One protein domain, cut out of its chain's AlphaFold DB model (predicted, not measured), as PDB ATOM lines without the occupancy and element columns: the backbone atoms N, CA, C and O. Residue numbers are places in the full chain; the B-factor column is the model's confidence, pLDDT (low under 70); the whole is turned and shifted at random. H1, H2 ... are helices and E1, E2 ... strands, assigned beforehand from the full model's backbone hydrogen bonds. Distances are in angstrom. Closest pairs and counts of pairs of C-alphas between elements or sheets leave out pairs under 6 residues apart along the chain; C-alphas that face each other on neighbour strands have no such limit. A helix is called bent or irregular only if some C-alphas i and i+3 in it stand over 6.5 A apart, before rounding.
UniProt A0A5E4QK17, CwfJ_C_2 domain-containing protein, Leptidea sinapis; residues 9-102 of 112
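AT A GLANCE: This is residues 9 to 102 of the 112 residues of the protein "CwfJ_C_2 domain-containing protein" of Leptidea sinapis (UniProt A0A5E4QK17). The domain is an open U: a small sheet of three strands, E1, E3 and E2, with the short helices H1 and H2 at its margins, makes one leg, and the long helix H4 makes the other. H3 and the long link after it, residues 65 to 83, form the base, and residues 78 to 102, with H4, stick out free of the rest. The 94 printed residues include four named helices and three strands, in the order H1 E1 H2 E2 E3 H3 H4; the class is mixed, and the sheet is antiparallel. The whole is loose, with a radius of gyration of the C-alphas of 16.9 A and spans of 42 by 32 by 28 A.

HOW THE PARTS SIT: H1, residues 9 to 13, only grazes the sheet of E1, residues 18 to 20, E3, residues 45 to 49, and E2, residues 36 to 40. E1 and E3 are antiparallel neighbours, with N 18 and O 47 2.8 A apart. H2, residues 26 to 29, only grazes the sheet too. E1, H2 and E2 form a split strand-helix-strand unit, two strands running the same way with E3 between them, its crossover right-handed. E2 and E3 are a hairpin, with N 37 and O 48 2.9 A apart. H3, residues 58 to 64, is not on the sheet, but only just, with 4 pairs of C-alphas within 10 A. H4, residues 84 to 101, is apart from H3. In H1 and H3 every O i to N i+4 pair is within hydrogen-bond range, in H4 12 of 14; H2 is too short for one.

IN THESE COORDINATES: H1 begins at C-alpha 9, (22.937, 27.594, 1.145). E2 is 13.3 A long, E3 13.4 A and H3 10.0 A. H4, 26.0 A, ends at C-alpha 101, (-0.169, 2.945, 3.848); it is irregular, with C-alphas 97 and 100 7.3 A apart.

THE WHOLE: The two C-alphas farthest apart, those of Gln 28 and Glu 85, are 43.8 A apart. The printed part has no cut, and H3 to H4 is a long link. Confidence is under 70 at residues 9 to 15.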
ATOM      1  N   ARG A   9      21.557  27.725   1.634       46.59
ATOM      2  CA  ARG A   9      22.937  27.594   1.145       46.59
ATOM      3  C   ARG A   9      23.929  28.348   2.023       46.59
ATOM      4  O   ARG A   9      25.005  27.832   2.267       46.59
ATOM      5  N   ASP A  10      23.563  29.508   2.552       46.19
ATOM      6  CA  ASP A  10      24.428  30.312   3.420       46.19
ATOM      7  C   ASP A  10      24.591  29.693   4.814       46.19
ATOM      8  O   ASP A  10      25.669  29.777   5.401       46.19
ATOM      9  N   ALA A  11      23.557  29.024   5.333       50.09
ATOM     10  CA  ALA A  11      23.662  28.246   6.568       50.09
ATOM     11  C   ALA A  11      24.588  27.025   6.391       50.09
ATOM     12  O   ALA A  11      25.444  26.775   7.241       50.09
ATOM     13  N   ILE A  12      24.484  26.325   5.255       51.22
ATOM     14  CA  ILE A  12      25.355  25.188   4.914       51.22
ATOM     15  C   ILE A  12      26.804  25.654   4.666       51.22
ATOM     16  O   ILE A  12      27.744  25.094   5.222       51.22
ATOM     17  N   VAL A  13      27.004  26.723   3.888       45.06
ATOM     18  CA  VAL A  13      28.332  27.227   3.482       45.06
ATOM     19  C   VAL A  13      29.096  27.882   4.639       45.06
ATOM     20  O   VAL A  13      30.325  27.854   4.652       45.06
ATOM     21  N   ARG A  14      28.413  28.422   5.657       51.53
ATOM     22  CA  ARG A  14      29.066  29.005   6.848       51.53
ATOM     23  C   ARG A  14      29.480  27.971   7.907       51.53
ATOM     24  O   ARG A  14      29.895  28.369   8.994       51.53
ATOM     25  N   GLY A  15      29.381  26.669   7.616       58.59
ATOM     26  CA  GLY A  15      29.814  25.596   8.521       58.59
ATOM     27  C   GLY A  15      28.941  25.448   9.769       58.59
ATOM     28  O   GLY A  15      29.408  24.964  10.798       58.59
ATOM     29  N   PHE A  16      27.688  25.908   9.708       70.75
ATOM     30  CA  PHE A  16      26.735  25.755  10.807       70.75
ATOM     31  C   PHE A  16      26.165  24.325  10.887       70.75
ATOM     32  O   PHE A  16      25.795  23.872  11.968       70.75
ATOM     33  N   SER A  17      26.127  23.617   9.758       77.06
ATOM     34  CA  SER A  17      25.594  22.261   9.617       77.06
ATOM     35  C   SER A  17      26.576  21.338   8.899       77.06
ATOM     36  O   SER A  17      27.320  21.789   8.027       77.06
ATOM     37  N   GLU A  18      26.520  20.049   9.207       86.62
ATOM     38  CA  GLU A  18      27.270  18.978   8.556       86.62
ATOM     39  C   GLU A  18      26.328  17.944   7.928       86.62
ATOM     40  O   GLU A  18      25.194  17.769   8.377       86.62
ATOM     41  N   VAL A  19      26.794  17.278   6.868       87.88
ATOM     42  CA  VAL A  19      26.094  16.136   6.266       87.88
ATOM     43  C   VAL A  19      26.595  14.872   6.950       87.88
ATOM     44  O   VAL A  19      27.795  14.590   6.922       87.88
ATOM     45  N   LEU A  20      25.689  14.134   7.583       88.69
ATOM     46  CA  LEU A  20      26.008  12.867   8.224       88.69
ATOM     47  C   LEU A  20      26.027  11.732   7.190       88.69
ATOM     48  O   LEU A  20      25.273  11.775   6.213       88.69
ATOM     49  N   PRO A  21      26.857  10.695   7.401       86.25
ATOM     50  CA  PRO A  21      26.790   9.478   6.605       86.25
ATOM     51  C   PRO A  21      25.386   8.849   6.628       86.25
ATOM     52  O   PRO A  21      24.668   8.986   7.624       86.25
ATOM     53  N   PRO A  22      24.999   8.098   5.583       82.44
ATOM     54  CA  PRO A  22      23.739   7.367   5.582       82.44
ATOM     55  C   PRO A  22      23.605   6.464   6.811       82.44
ATOM     56  O   PRO A  22      24.578   5.828   7.221       82.44
ATOM     57  N   PHE A  23      22.391   6.381   7.362       83.62
ATOM     58  CA  PHE A  23      22.068   5.544   8.525       83.62
ATOM     59  C   PHE A  23      22.812   5.935   9.816       83.62
ATOM     60  O   PHE A  23      22.963   5.107  10.713       83.62
ATOM     61  N   THR A  24      23.288   7.182   9.925       89.81
ATOM     62  CA  THR A  24      23.864   7.680  11.180       89.81
ATOM     63  C   THR A  24      22.763   7.857  12.217       89.81
ATOM     64  O   THR A  24      21.778   8.554  11.989       89.81
ATOM     65  N   GLU A  25      22.947   7.255  13.387       91.44
ATOM     66  CA  GLU A  25      22.027   7.443  14.503       91.44
ATOM     67  C   GLU A  25      22.372   8.734  15.246       91.44
ATOM     68  O   GLU A  25      23.525   8.969  15.618       91.44
ATOM     69  N   ILE A  26      21.373   9.562  15.554       91.50
ATOM     70  CA  ILE A  26      21.611  10.862  16.205       91.50
ATOM     71  C   ILE A  26      22.272  10.714  17.581       91.50
ATOM     72  O   ILE A  26      23.087  11.548  17.982       91.50
ATOM     73  N   ALA A  27      22.000   9.607  18.274       91.25
ATOM     74  CA  ALA A  27      22.642   9.267  19.540       91.25
ATOM     75  C   ALA A  27      24.172   9.083  19.433       91.25
ATOM     76  O   ALA A  27      24.862   9.161  20.445       91.25
ATOM     77  N   GLN A  28      24.718   8.852  18.232       91.50
ATOM     78  CA  GLN A  28      26.163   8.729  18.000       91.50
ATOM     79  C   GLN A  28      26.861  10.094  17.875       91.50
ATOM     80  O   GLN A  28      28.064  10.190  18.115       91.50
ATOM     81  N   VAL A  29      26.123  11.151  17.515       90.50
ATOM     82  CA  VAL A  29      26.673  12.489  17.205       90.50
ATOM     83  C   VAL A  29      26.225  13.587  18.180       90.50
ATOM     84  O   VAL A  29      26.766  14.705  18.165       90.50
ATOM     85  N   SER A  30      25.259  13.282  19.049       91.56
ATOM     86  CA  SER A  30      24.722  14.190  20.062       91.56
ATOM     87  C   SER A  30      24.767  13.574  21.458       91.56
ATOM     88  O   SER A  30      24.496  12.390  21.649       91.56
ATOM     89  N   LEU A  31      25.091  14.399  22.455       91.12
ATOM     90  CA  LEU A  31      25.008  14.000  23.858       91.12
ATOM     91  C   LEU A  31      23.547  14.067  24.330       91.12
ATOM     92  O   LEU A  31      22.827  14.989  23.934       91.12
ATOM     93  N   PRO A  32      23.104  13.169  25.228       92.19
ATOM     94  CA  PRO A  32      21.789  13.278  25.848       92.19
ATOM     95  C   PRO A  32      21.557  14.672  26.454       92.19
ATOM     96  O   PRO A  32      22.378  15.172  27.223       92.19
ATOM     97  N   GLY A  33      20.442  15.308  26.087       89.44
ATOM     98  CA  GLY A  33      20.072  16.652  26.547       89.44
ATOM     99  C   GLY A  33      20.736  17.818  25.800       89.44
ATOM    100  O   GLY A  33      20.376  18.967  26.051       89.44
ATOM    101  N   ALA A  34      21.664  17.564  24.872       90.94
ATOM    102  CA  ALA A  34      22.226  18.614  24.029       90.94
ATOM    103  C   ALA A  34      21.235  19.004  22.913       90.94
ATOM    104  O   ALA A  34      20.708  18.120  22.236       90.94
ATOM    105  N   PRO A  35      20.977  20.305  22.680       90.94
ATOM    106  CA  PRO A  35      20.036  20.735  21.655       90.94
ATOM    107  C   PRO A  35      20.673  20.676  20.258       90.94
ATOM    108  O   PRO A  35      21.797  21.141  20.035       90.94
ATOM    109  N   TYR A  36      19.930  20.163  19.282       91.94
ATOM    110  CA  TYR A  36      20.382  20.025  17.899       91.94
ATOM    111  C   TYR A  36      19.246  20.287  16.904       91.94
ATOM    112  O   TYR A  36      18.067  20.255  17.254       91.94
ATOM    113  N   PHE A  37      19.626  20.536  15.655       91.44
ATOM    114  CA  PHE A  37      18.741  20.527  14.499       91.44
ATOM    115  C   PHE A  37      19.132  19.344  13.613       91.44
ATOM    116  O   PHE A  37      20.319  19.108  13.383       91.44
ATOM    117  N   HIS A  38      18.137  18.599  13.142       92.06
ATOM    118  CA  HIS A  38      18.319  17.445  12.273       92.06
ATOM    119  C   HIS A  38      17.267  17.469  11.166       92.06
ATOM    120  O   HIS A  38      16.102  17.764  11.436       92.06
ATOM    121  N   ALA A  39      17.680  17.165   9.939       90.19
ATOM    122  CA  ALA A  39      16.790  17.002   8.802       90.19
ATOM    123  C   ALA A  39      17.187  15.763   7.998       90.19
ATOM    124  O   ALA A  39      18.345  15.617   7.605       90.19
ATOM    125  N   GLU A  40      16.205  14.911   7.725       89.75
ATOM    126  CA  GLU A  40      16.357  13.735   6.873       89.75
ATOM    127  C   GLU A  40      15.877  14.074   5.462       89.75
ATOM    128  O   GLU A  40      14.746  14.519   5.258       89.75
ATOM    129  N   LEU A  41      16.757  13.883   4.485       86.94
ATOM    130  CA  LEU A  41      16.456  13.962   3.065       86.94
ATOM    131  C   LEU A  41      16.494  12.545   2.476       86.94
ATOM    132  O   LEU A  41      17.095  11.648   3.063       86.94
ATOM    133  N   PRO A  42      15.907  12.322   1.287       84.50
ATOM    134  CA  PRO A  42      15.918  10.999   0.662       84.50
ATOM    135  C   PRO A  42      17.319  10.394   0.457       84.50
ATOM    136  O   PRO A  42      17.452   9.174   0.455       84.50
ATOM    137  N   SER A  43      18.347  11.228   0.259       82.06
ATOM    138  CA  SER A  43      19.739  10.802   0.053       82.06
ATOM    139  C   SER A  43      20.655  11.058   1.246       82.06
ATOM    140  O   SER A  43      21.625  10.328   1.431       82.06
ATOM    141  N   ASP A  44      20.368  12.094   2.032       85.38
ATOM    142  CA  ASP A  44      21.328  12.702   2.946       85.38
ATOM    143  C   ASP A  44      20.683  13.022   4.292       85.38
ATOM    144  O   ASP A  44      19.475  13.226   4.399       85.38
ATOM    145  N   GLN A  45      21.510  13.135   5.325       88.81
ATOM    146  CA  GLN A  45      21.092  13.619   6.635       88.81
ATOM    147  C   GLN A  45      21.868  14.889   6.959       88.81
ATOM    148  O   GLN A  45      23.090  14.923   6.835       88.81
ATOM    149  N   ILE A  46      21.169  15.942   7.372       88.75
ATOM    150  CA  ILE A  46      21.781  17.211   7.771       88.75
ATOM    151  C   ILE A  46      21.669  17.341   9.279       88.75
ATOM    152  O   ILE A  46      20.576  17.259   9.837       88.75
ATOM    153  N   TYR A  47      22.790  17.617   9.934       91.56
ATOM    154  CA  TYR A  47      22.860  17.808  11.373       91.56
ATOM    155  C   TYR A  47      23.544  19.123  11.725       91.56
ATOM    156  O   TYR A  47      24.514  19.538  11.096       91.56
ATOM    157  N   ALA A  48      23.040  19.796  12.754       88.94
ATOM    158  CA  ALA A  48      23.660  20.989  13.302       88.94
ATOM    159  C   ALA A  48      23.556  20.993  14.827       88.94
ATOM    160  O   ALA A  48      22.464  20.938  15.400       88.94
ATOM    161  N   LYS A  49      24.702  21.140  15.501       88.38
ATOM    162  CA  LYS A  49      24.730  21.433  16.937       88.38
ATOM    163  C   LYS A  49      24.244  22.857  17.151       88.38
ATOM    164  O   LYS A  49      24.870  23.817  16.701       88.38
ATOM    165  N   THR A  50      23.131  23.001  17.858       86.00
ATOM    166  CA  THR A  50      22.545  24.321  18.085       86.00
ATOM    167  C   THR A  50      23.194  25.000  19.286       86.00
ATOM    168  O   THR A  50      23.650  24.357  20.231       86.00
ATOM    169  N   ARG A  51      23.275  26.330  19.237       80.12
ATOM    170  CA  ARG A  51      23.744  27.161  20.353       80.12
ATOM    171  C   ARG A  51      22.549  27.802  21.051       80.12
ATOM    172  O   ARG A  51      21.414  27.716  20.581       80.12
ATOM    173  N   GLN A  52      22.816  28.489  22.159       74.19
ATOM    174  CA  GLN A  52      21.822  29.371  22.768       74.19
ATOM    175  C   GLN A  52      21.300  30.355  21.704       74.19
ATOM    176  O   GLN A  52      22.093  30.925  20.953       74.19
ATOM    177  N   HIS A  53      19.974  30.520  21.636       80.38
ATOM    178  CA  HIS A  53      19.247  31.351  20.659       80.38
ATOM    179  C   HIS A  53      19.144  30.814  19.220       80.38
ATOM    180  O   HIS A  53      18.993  31.599  18.284       80.38
ATOM    181  N   PHE A  54      19.173  29.495  19.018       84.00
ATOM    182  CA  PHE A  54      18.813  28.930  17.716       84.00
ATOM    183  C   PHE A  54      17.348  29.249  17.348       84.00
ATOM    184  O   PHE A  54      16.459  29.061  18.186       84.00
ATOM    185  N   PRO A  55      17.068  29.740  16.123       85.56
ATOM    186  CA  PRO A  55      15.709  30.058  15.708       85.56
ATOM    187  C   PRO A  55      14.860  28.788  15.614       85.56
ATOM    188  O   PRO A  55      15.060  27.953  14.740       85.56
ATOM    189  N   LEU A  56      13.864  28.665  16.496       86.38
ATOM    190  CA  LEU A  56      12.971  27.496  16.548       86.38
ATOM    191  C   LEU A  56      12.229  27.238  15.228       86.38
ATOM    192  O   LEU A  56      11.890  26.099  14.932       86.38
ATOM    193  N   GLN A  57      11.991  28.286  14.436       89.31
ATOM    194  CA  GLN A  57      11.278  28.212  13.157       89.31
ATOM    195  C   GLN A  57      12.213  28.057  11.950       89.31
ATOM    196  O   GLN A  57      11.749  28.108  10.817       89.31
ATOM    197  N   PHE A  58      13.512  27.814  12.172       88.56
ATOM    198  CA  PHE A  58      14.512  27.717  11.106       88.56
ATOM    199  C   PHE A  58      14.092  26.795   9.959       88.56
ATOM    200  O   PHE A  58      14.151  27.189   8.799       88.56
ATOM    201  N   GLY A  59      13.636  25.578  10.275       89.44
ATOM    202  CA  GLY A  59      13.217  24.619   9.250       89.44
ATOM    203  C   GLY A  59      12.066  25.145   8.387       89.44
ATOM    204  O   GLY A  59      12.042  24.913   7.182       89.44
ATOM    205  N   ARG A  60      11.148  25.912   8.982       92.69
ATOM    206  CA  ARG A  60      10.017  26.524   8.282       92.69
ATOM    207  C   ARG A  60      10.459  27.663   7.374       92.69
ATOM    208  O   ARG A  60      10.077  27.672   6.207       92.69
ATOM    209  N   ASP A  61      11.301  28.560   7.884       90.00
ATOM    210  CA  ASP A  61      11.875  29.666   7.109       90.00
ATOM    211  C   ASP A  61      12.600  29.124   5.870       90.00
ATOM    212  O   ASP A  61      12.363  29.568   4.747       90.00
ATOM    213  N   VAL A  62      13.411  28.079   6.065       89.00
ATOM    214  CA  VAL A  62      14.105  27.350   5.000       89.00
ATOM    215  C   VAL A  62      13.120  26.810   3.959       89.00
ATOM    216  O   VAL A  62      13.263  27.127   2.779       89.00
ATOM    217  N   LEU A  63      12.114  26.029   4.367       90.94
ATOM    218  CA  LEU A  63      11.168  25.403   3.437       90.94
ATOM    219  C   LEU A  63      10.311  26.426   2.680       90.94
ATOM    220  O   LEU A  63      10.062  26.244   1.493       90.94
ATOM    221  N   SER A  64       9.899  27.510   3.339       92.75
ATOM    222  CA  SER A  64       9.080  28.569   2.730       92.75
ATOM    223  C   SER A  64       9.817  29.396   1.671       92.75
ATOM    224  O   SER A  64       9.180  30.092   0.880       92.75
ATOM    225  N   SER A  65      11.151  29.309   1.631       89.06
ATOM    226  CA  SER A  65      11.975  30.131   0.750       89.06
ATOM    227  C   SER A  65      11.678  29.904  -0.746       89.06
ATOM    228  O   SER A  65      11.298  28.793  -1.147       89.06
ATOM    229  N   PRO A  66      11.902  30.924  -1.603       90.62
ATOM    230  CA  PRO A  66      11.676  30.836  -3.049       90.62
ATOM    231  C   PRO A  66      12.302  29.620  -3.748       90.62
ATOM    232  O   PRO A  66      11.655  29.047  -4.622       90.62
ATOM    233  N   PRO A  67      13.516  29.161  -3.378       90.19
ATOM    234  CA  PRO A  67      14.125  27.998  -4.022       90.19
ATOM    235  C   PRO A  67      13.476  26.641  -3.713       90.19
ATOM    236  O   PRO A  67      13.802  25.682  -4.410       90.19
ATOM    237  N   ILE A  68      12.642  26.521  -2.667       89.12
ATOM    238  CA  ILE A  68      12.062  25.233  -2.239       89.12
ATOM    239  C   ILE A  68      10.553  25.199  -2.497       89.12
ATOM    240  O   ILE A  68      10.117  24.480  -3.393       89.12
ATOM    241  N   LEU A  69       9.759  25.948  -1.723       91.69
ATOM    242  CA  LEU A  69       8.292  25.964  -1.858       91.69
ATOM    243  C   LEU A  69       7.738  27.289  -2.381       91.69
ATOM    244  O   LEU A  69       6.586  27.318  -2.809       91.69
ATOM    245  N   ASN A  70       8.536  28.363  -2.366       93.25
ATOM    246  CA  ASN A  70       8.122  29.688  -2.828       93.25
ATOM    247  C   ASN A  70       6.812  30.179  -2.190       93.25
ATOM    248  O   ASN A  70       5.880  30.597  -2.875       93.25
ATOM    249  N   CYS A  71       6.747  30.098  -0.862       94.25
ATOM    250  CA  CYS A  71       5.591  30.486  -0.057       94.25
ATOM    251  C   CYS A  71       6.032  31.281   1.177       94.25
ATOM    252  O   CYS A  71       5.756  30.916   2.317       94.25
ATOM    253  N   GLU A  72       6.769  32.366   0.950       92.56
ATOM    254  CA  GLU A  72       7.381  33.184   2.007       92.56
ATOM    255  C   GLU A  72       6.353  33.780   2.986       92.56
ATOM    256  O   GLU A  72       6.655  33.984   4.161       92.56
ATOM    257  N   ASP A  73       5.110  33.993   2.541       91.69
ATOM    258  CA  ASP A  73       3.969  34.378   3.383       91.69
ATOM    259  C   ASP A  73       3.677  33.347   4.486       91.69
ATOM    260  O   ASP A  73       3.158  33.678   5.552       91.69
ATOM    261  N   LYS A  74       4.072  32.092   4.257       92.44
ATOM    262  CA  LYS A  74       3.946  30.976   5.191       92.44
ATOM    263  C   LYS A  74       5.195  30.769   6.042       92.44
ATOM    264  O   LYS A  74       5.293  29.723   6.671       92.44
ATOM    265  N   ALA A  75       6.131  31.715   6.109       90.69
ATOM    266  CA  ALA A  75       7.253  31.641   7.047       90.69
ATOM    267  C   ALA A  75       6.795  31.899   8.500       90.69
ATOM    268  O   ALA A  75       7.094  31.112   9.403       90.69
ATOM    269  N   ASP A  76       5.955  32.920   8.739       90.69
ATOM    270  CA  ASP A  76       5.430  33.230  10.080       90.69
ATOM    271  C   ASP A  76       4.244  32.328  10.448       90.69
ATOM    272  O   ASP A  76       3.226  32.261   9.756       90.69
ATOM    273  N   TRP A  77       4.378  31.570  11.537       88.06
ATOM    274  CA  TRP A  77       3.353  30.615  11.972       88.06
ATOM    275  C   TRP A  77       2.120  31.322  12.515       88.06
ATOM    276  O   TRP A  77       1.020  30.786  12.427       88.06
ATOM    277  N   ARG A  78       2.283  32.555  13.009       90.69
ATOM    278  CA  ARG A  78       1.168  33.373  13.496       90.69
ATOM    279  C   ARG A  78       0.270  33.857  12.367       90.69
ATOM    280  O   ARG A  78      -0.893  34.151  12.610       90.69
ATOM    281  N   GLN A  79       0.817  33.960  11.157       89.88
ATOM    282  CA  GLN A  79       0.108  34.445   9.973       89.88
ATOM    283  C   GLN A  79      -0.282  33.320   9.009       89.88
ATOM    284  O   GLN A  79      -1.016  33.556   8.057       89.88
ATOM    285  N   CYS A  80       0.152  32.087   9.270       90.50
ATOM    286  CA  CYS A  80      -0.162  30.925   8.447       90.50
ATOM    287  C   CYS A  80      -1.258  30.062   9.084       90.50
ATOM    288  O   CYS A  80      -1.091  28.855   9.266       90.50
ATOM    289  N   LEU A  81      -2.361  30.706   9.447       93.44
ATOM    290  CA  LEU A  81      -3.549  30.051   9.981       93.44
ATOM    291  C   LEU A  81      -4.519  29.747   8.836       93.44
ATOM    292  O   LEU A  81      -4.609  30.520   7.881       93.44
ATOM    293  N   LEU A  82      -5.232  28.630   8.941       93.81
ATOM    294  CA  LEU A  82      -6.324  28.266   8.043       93.81
ATOM    295  C   LEU A  82      -7.658  28.414   8.778       93.81
ATOM    296  O   LEU A  82      -7.700  28.482  10.010       93.81
ATOM    297  N   SER A  83      -8.754  28.489   8.027       97.19
ATOM    298  CA  SER A  83     -10.075  28.339   8.636       97.19
ATOM    299  C   SER A  83     -10.273  26.903   9.122       97.19
ATOM    300  O   SER A  83      -9.682  25.960   8.590       97.19
ATOM    301  N   ARG A  84     -11.143  26.720  10.118       97.38
ATOM    302  CA  ARG A  84     -11.456  25.390  10.648       97.38
ATOM    303  C   ARG A  84     -12.000  24.469   9.556       97.38
ATOM    304  O   ARG A  84     -11.641  23.300   9.491       97.38
ATOM    305  N   GLU A  85     -12.848  25.006   8.689       98.19
ATOM    306  CA  GLU A  85     -13.472  24.269   7.597       98.19
ATOM    307  C   GLU A  85     -12.428  23.758   6.587       98.19
ATOM    308  O   GLU A  85     -12.535  22.633   6.093       98.19
ATOM    309  N   GLU A  86     -11.394  24.557   6.299       97.62
ATOM    310  CA  GLU A  86     -10.265  24.140   5.460       97.62
ATOM    311  C   GLU A  86      -9.427  23.051   6.137       97.62
ATOM    312  O   GLU A  86      -9.079  22.064   5.489       97.62
ATOM    313  N   GLU A  87      -9.133  23.195   7.432       96.94
ATOM    314  CA  GLU A  87      -8.398  22.185   8.203       96.94
ATOM    315  C   GLU A  87      -9.138  20.840   8.221       96.94
ATOM    316  O   GLU A  87      -8.542  19.808   7.900       96.94
ATOM    317  N   ASP A  88     -10.444  20.848   8.507       98.00
ATOM    318  CA  ASP A  88     -11.286  19.646   8.546       98.00
ATOM    319  C   ASP A  88     -11.289  18.923   7.184       98.00
ATOM    320  O   ASP A  88     -11.136  17.697   7.106       98.00
ATOM    321  N   SER A  89     -11.391  19.687   6.092       98.25
ATOM    322  CA  SER A  89     -11.337  19.163   4.723       98.25
ATOM    323  C   SER A  89      -9.976  18.535   4.390       98.25
ATOM    324  O   SER A  89      -9.907  17.417   3.863       98.25
ATOM    325  N   LEU A  90      -8.873  19.207   4.745       97.81
ATOM    326  CA  LEU A  90      -7.515  18.703   4.521       97.81
ATOM    327  C   LEU A  90      -7.248  17.414   5.308       97.81
ATOM    328  O   LEU A  90      -6.670  16.474   4.757       97.81
ATOM    329  N   VAL A  91      -7.707  17.338   6.561       97.19
ATOM    330  CA  VAL A  91      -7.582  16.138   7.401       97.19
ATOM    331  C   VAL A  91      -8.363  14.969   6.801       97.19
ATOM    332  O   VAL A  91      -7.818  13.867   6.690       97.19
ATOM    333  N   ALA A  92      -9.611  15.186   6.377       96.94
ATOM    334  CA  ALA A  92     -10.425  14.144   5.753       96.94
ATOM    335  C   ALA A  92      -9.768  13.601   4.472       96.94
ATOM    336  O   ALA A  92      -9.640  12.385   4.300       96.94
ATOM    337  N   MET A  93      -9.276  14.496   3.609       98.06
ATOM    338  CA  MET A  93      -8.560  14.122   2.390       98.06
ATOM    339  C   MET A  93      -7.268  13.355   2.698       98.06
ATOM    340  O   MET A  93      -6.974  12.360   2.031       98.06
ATOM    341  N   PHE A  94      -6.486  13.801   3.687       96.94
ATOM    342  CA  PHE A  94      -5.243  13.135   4.070       96.94
ATOM    343  C   PHE A  94      -5.505  11.707   4.553       96.94
ATOM    344  O   PHE A  94      -4.872  10.783   4.051       96.94
ATOM    345  N   ARG A  95      -6.486  11.505   5.444       95.62
ATOM    346  CA  ARG A  95      -6.864  10.170   5.947       95.62
ATOM    347  C   ARG A  95      -7.224   9.211   4.818       95.62
ATOM    348  O   ARG A  95      -6.730   8.090   4.782       95.62
ATOM    349  N   GLN A  96      -8.037   9.661   3.863       95.56
ATOM    350  CA  GLN A  96      -8.416   8.838   2.712       95.56
ATOM    351  C   GLN A  96      -7.209   8.473   1.837       95.56
ATOM    352  O   GLN A  96      -7.070   7.320   1.439       95.56
ATOM    353  N   LYS A  97      -6.323   9.439   1.558       97.19
ATOM    354  CA  LYS A  97      -5.121   9.218   0.737       97.19
ATOM    355  C   LYS A  97      -4.072   8.355   1.433       97.19
ATOM    356  O   LYS A  97      -3.357   7.622   0.757       97.19
ATOM    357  N   PHE A  98      -3.971   8.454   2.756       96.12
ATOM    358  CA  PHE A  98      -2.999   7.709   3.547       96.12
ATOM    359  C   PHE A  98      -3.463   6.283   3.879       96.12
ATOM    360  O   PHE A  98      -2.617   5.429   4.120       96.12
ATOM    361  N   LYS A  99      -4.772   5.989   3.805       94.31
ATOM    362  CA  LYS A  99      -5.365   4.679   4.143       94.31
ATOM    363  C   LYS A  99      -4.605   3.452   3.592       94.31
ATOM    364  O   LYS A  99      -4.418   2.518   4.359       94.31
ATOM    365  N   PRO A 100      -4.119   3.412   2.331       95.19
ATOM    366  CA  PRO A 100      -3.384   2.249   1.814       95.19
ATOM    367  C   PRO A 100      -2.020   1.995   2.479       95.19
ATOM    368  O   PRO A 100      -1.448   0.924   2.297       95.19
ATOM    369  N   PHE A 101      -1.480   2.983   3.192       95.00
ATOM    370  CA  PHE A 101      -0.169   2.945   3.848       95.00
ATOM    371  C   PHE A 101      -0.280   2.831   5.373       95.00
ATOM    372  O   PHE A 101       0.737   2.705   6.056       95.00
ATOM    373  N   ASP A 102      -1.500   2.896   5.912       93.62
ATOM    374  CA  ASP A 102      -1.753   2.845   7.343       93.62
ATOM    375  C   ASP A 102      -1.784   1.394   7.833       93.62
ATOM    376  O   ASP A 102      -2.787   0.692   7.730       93.62
TER     377      ASP A 102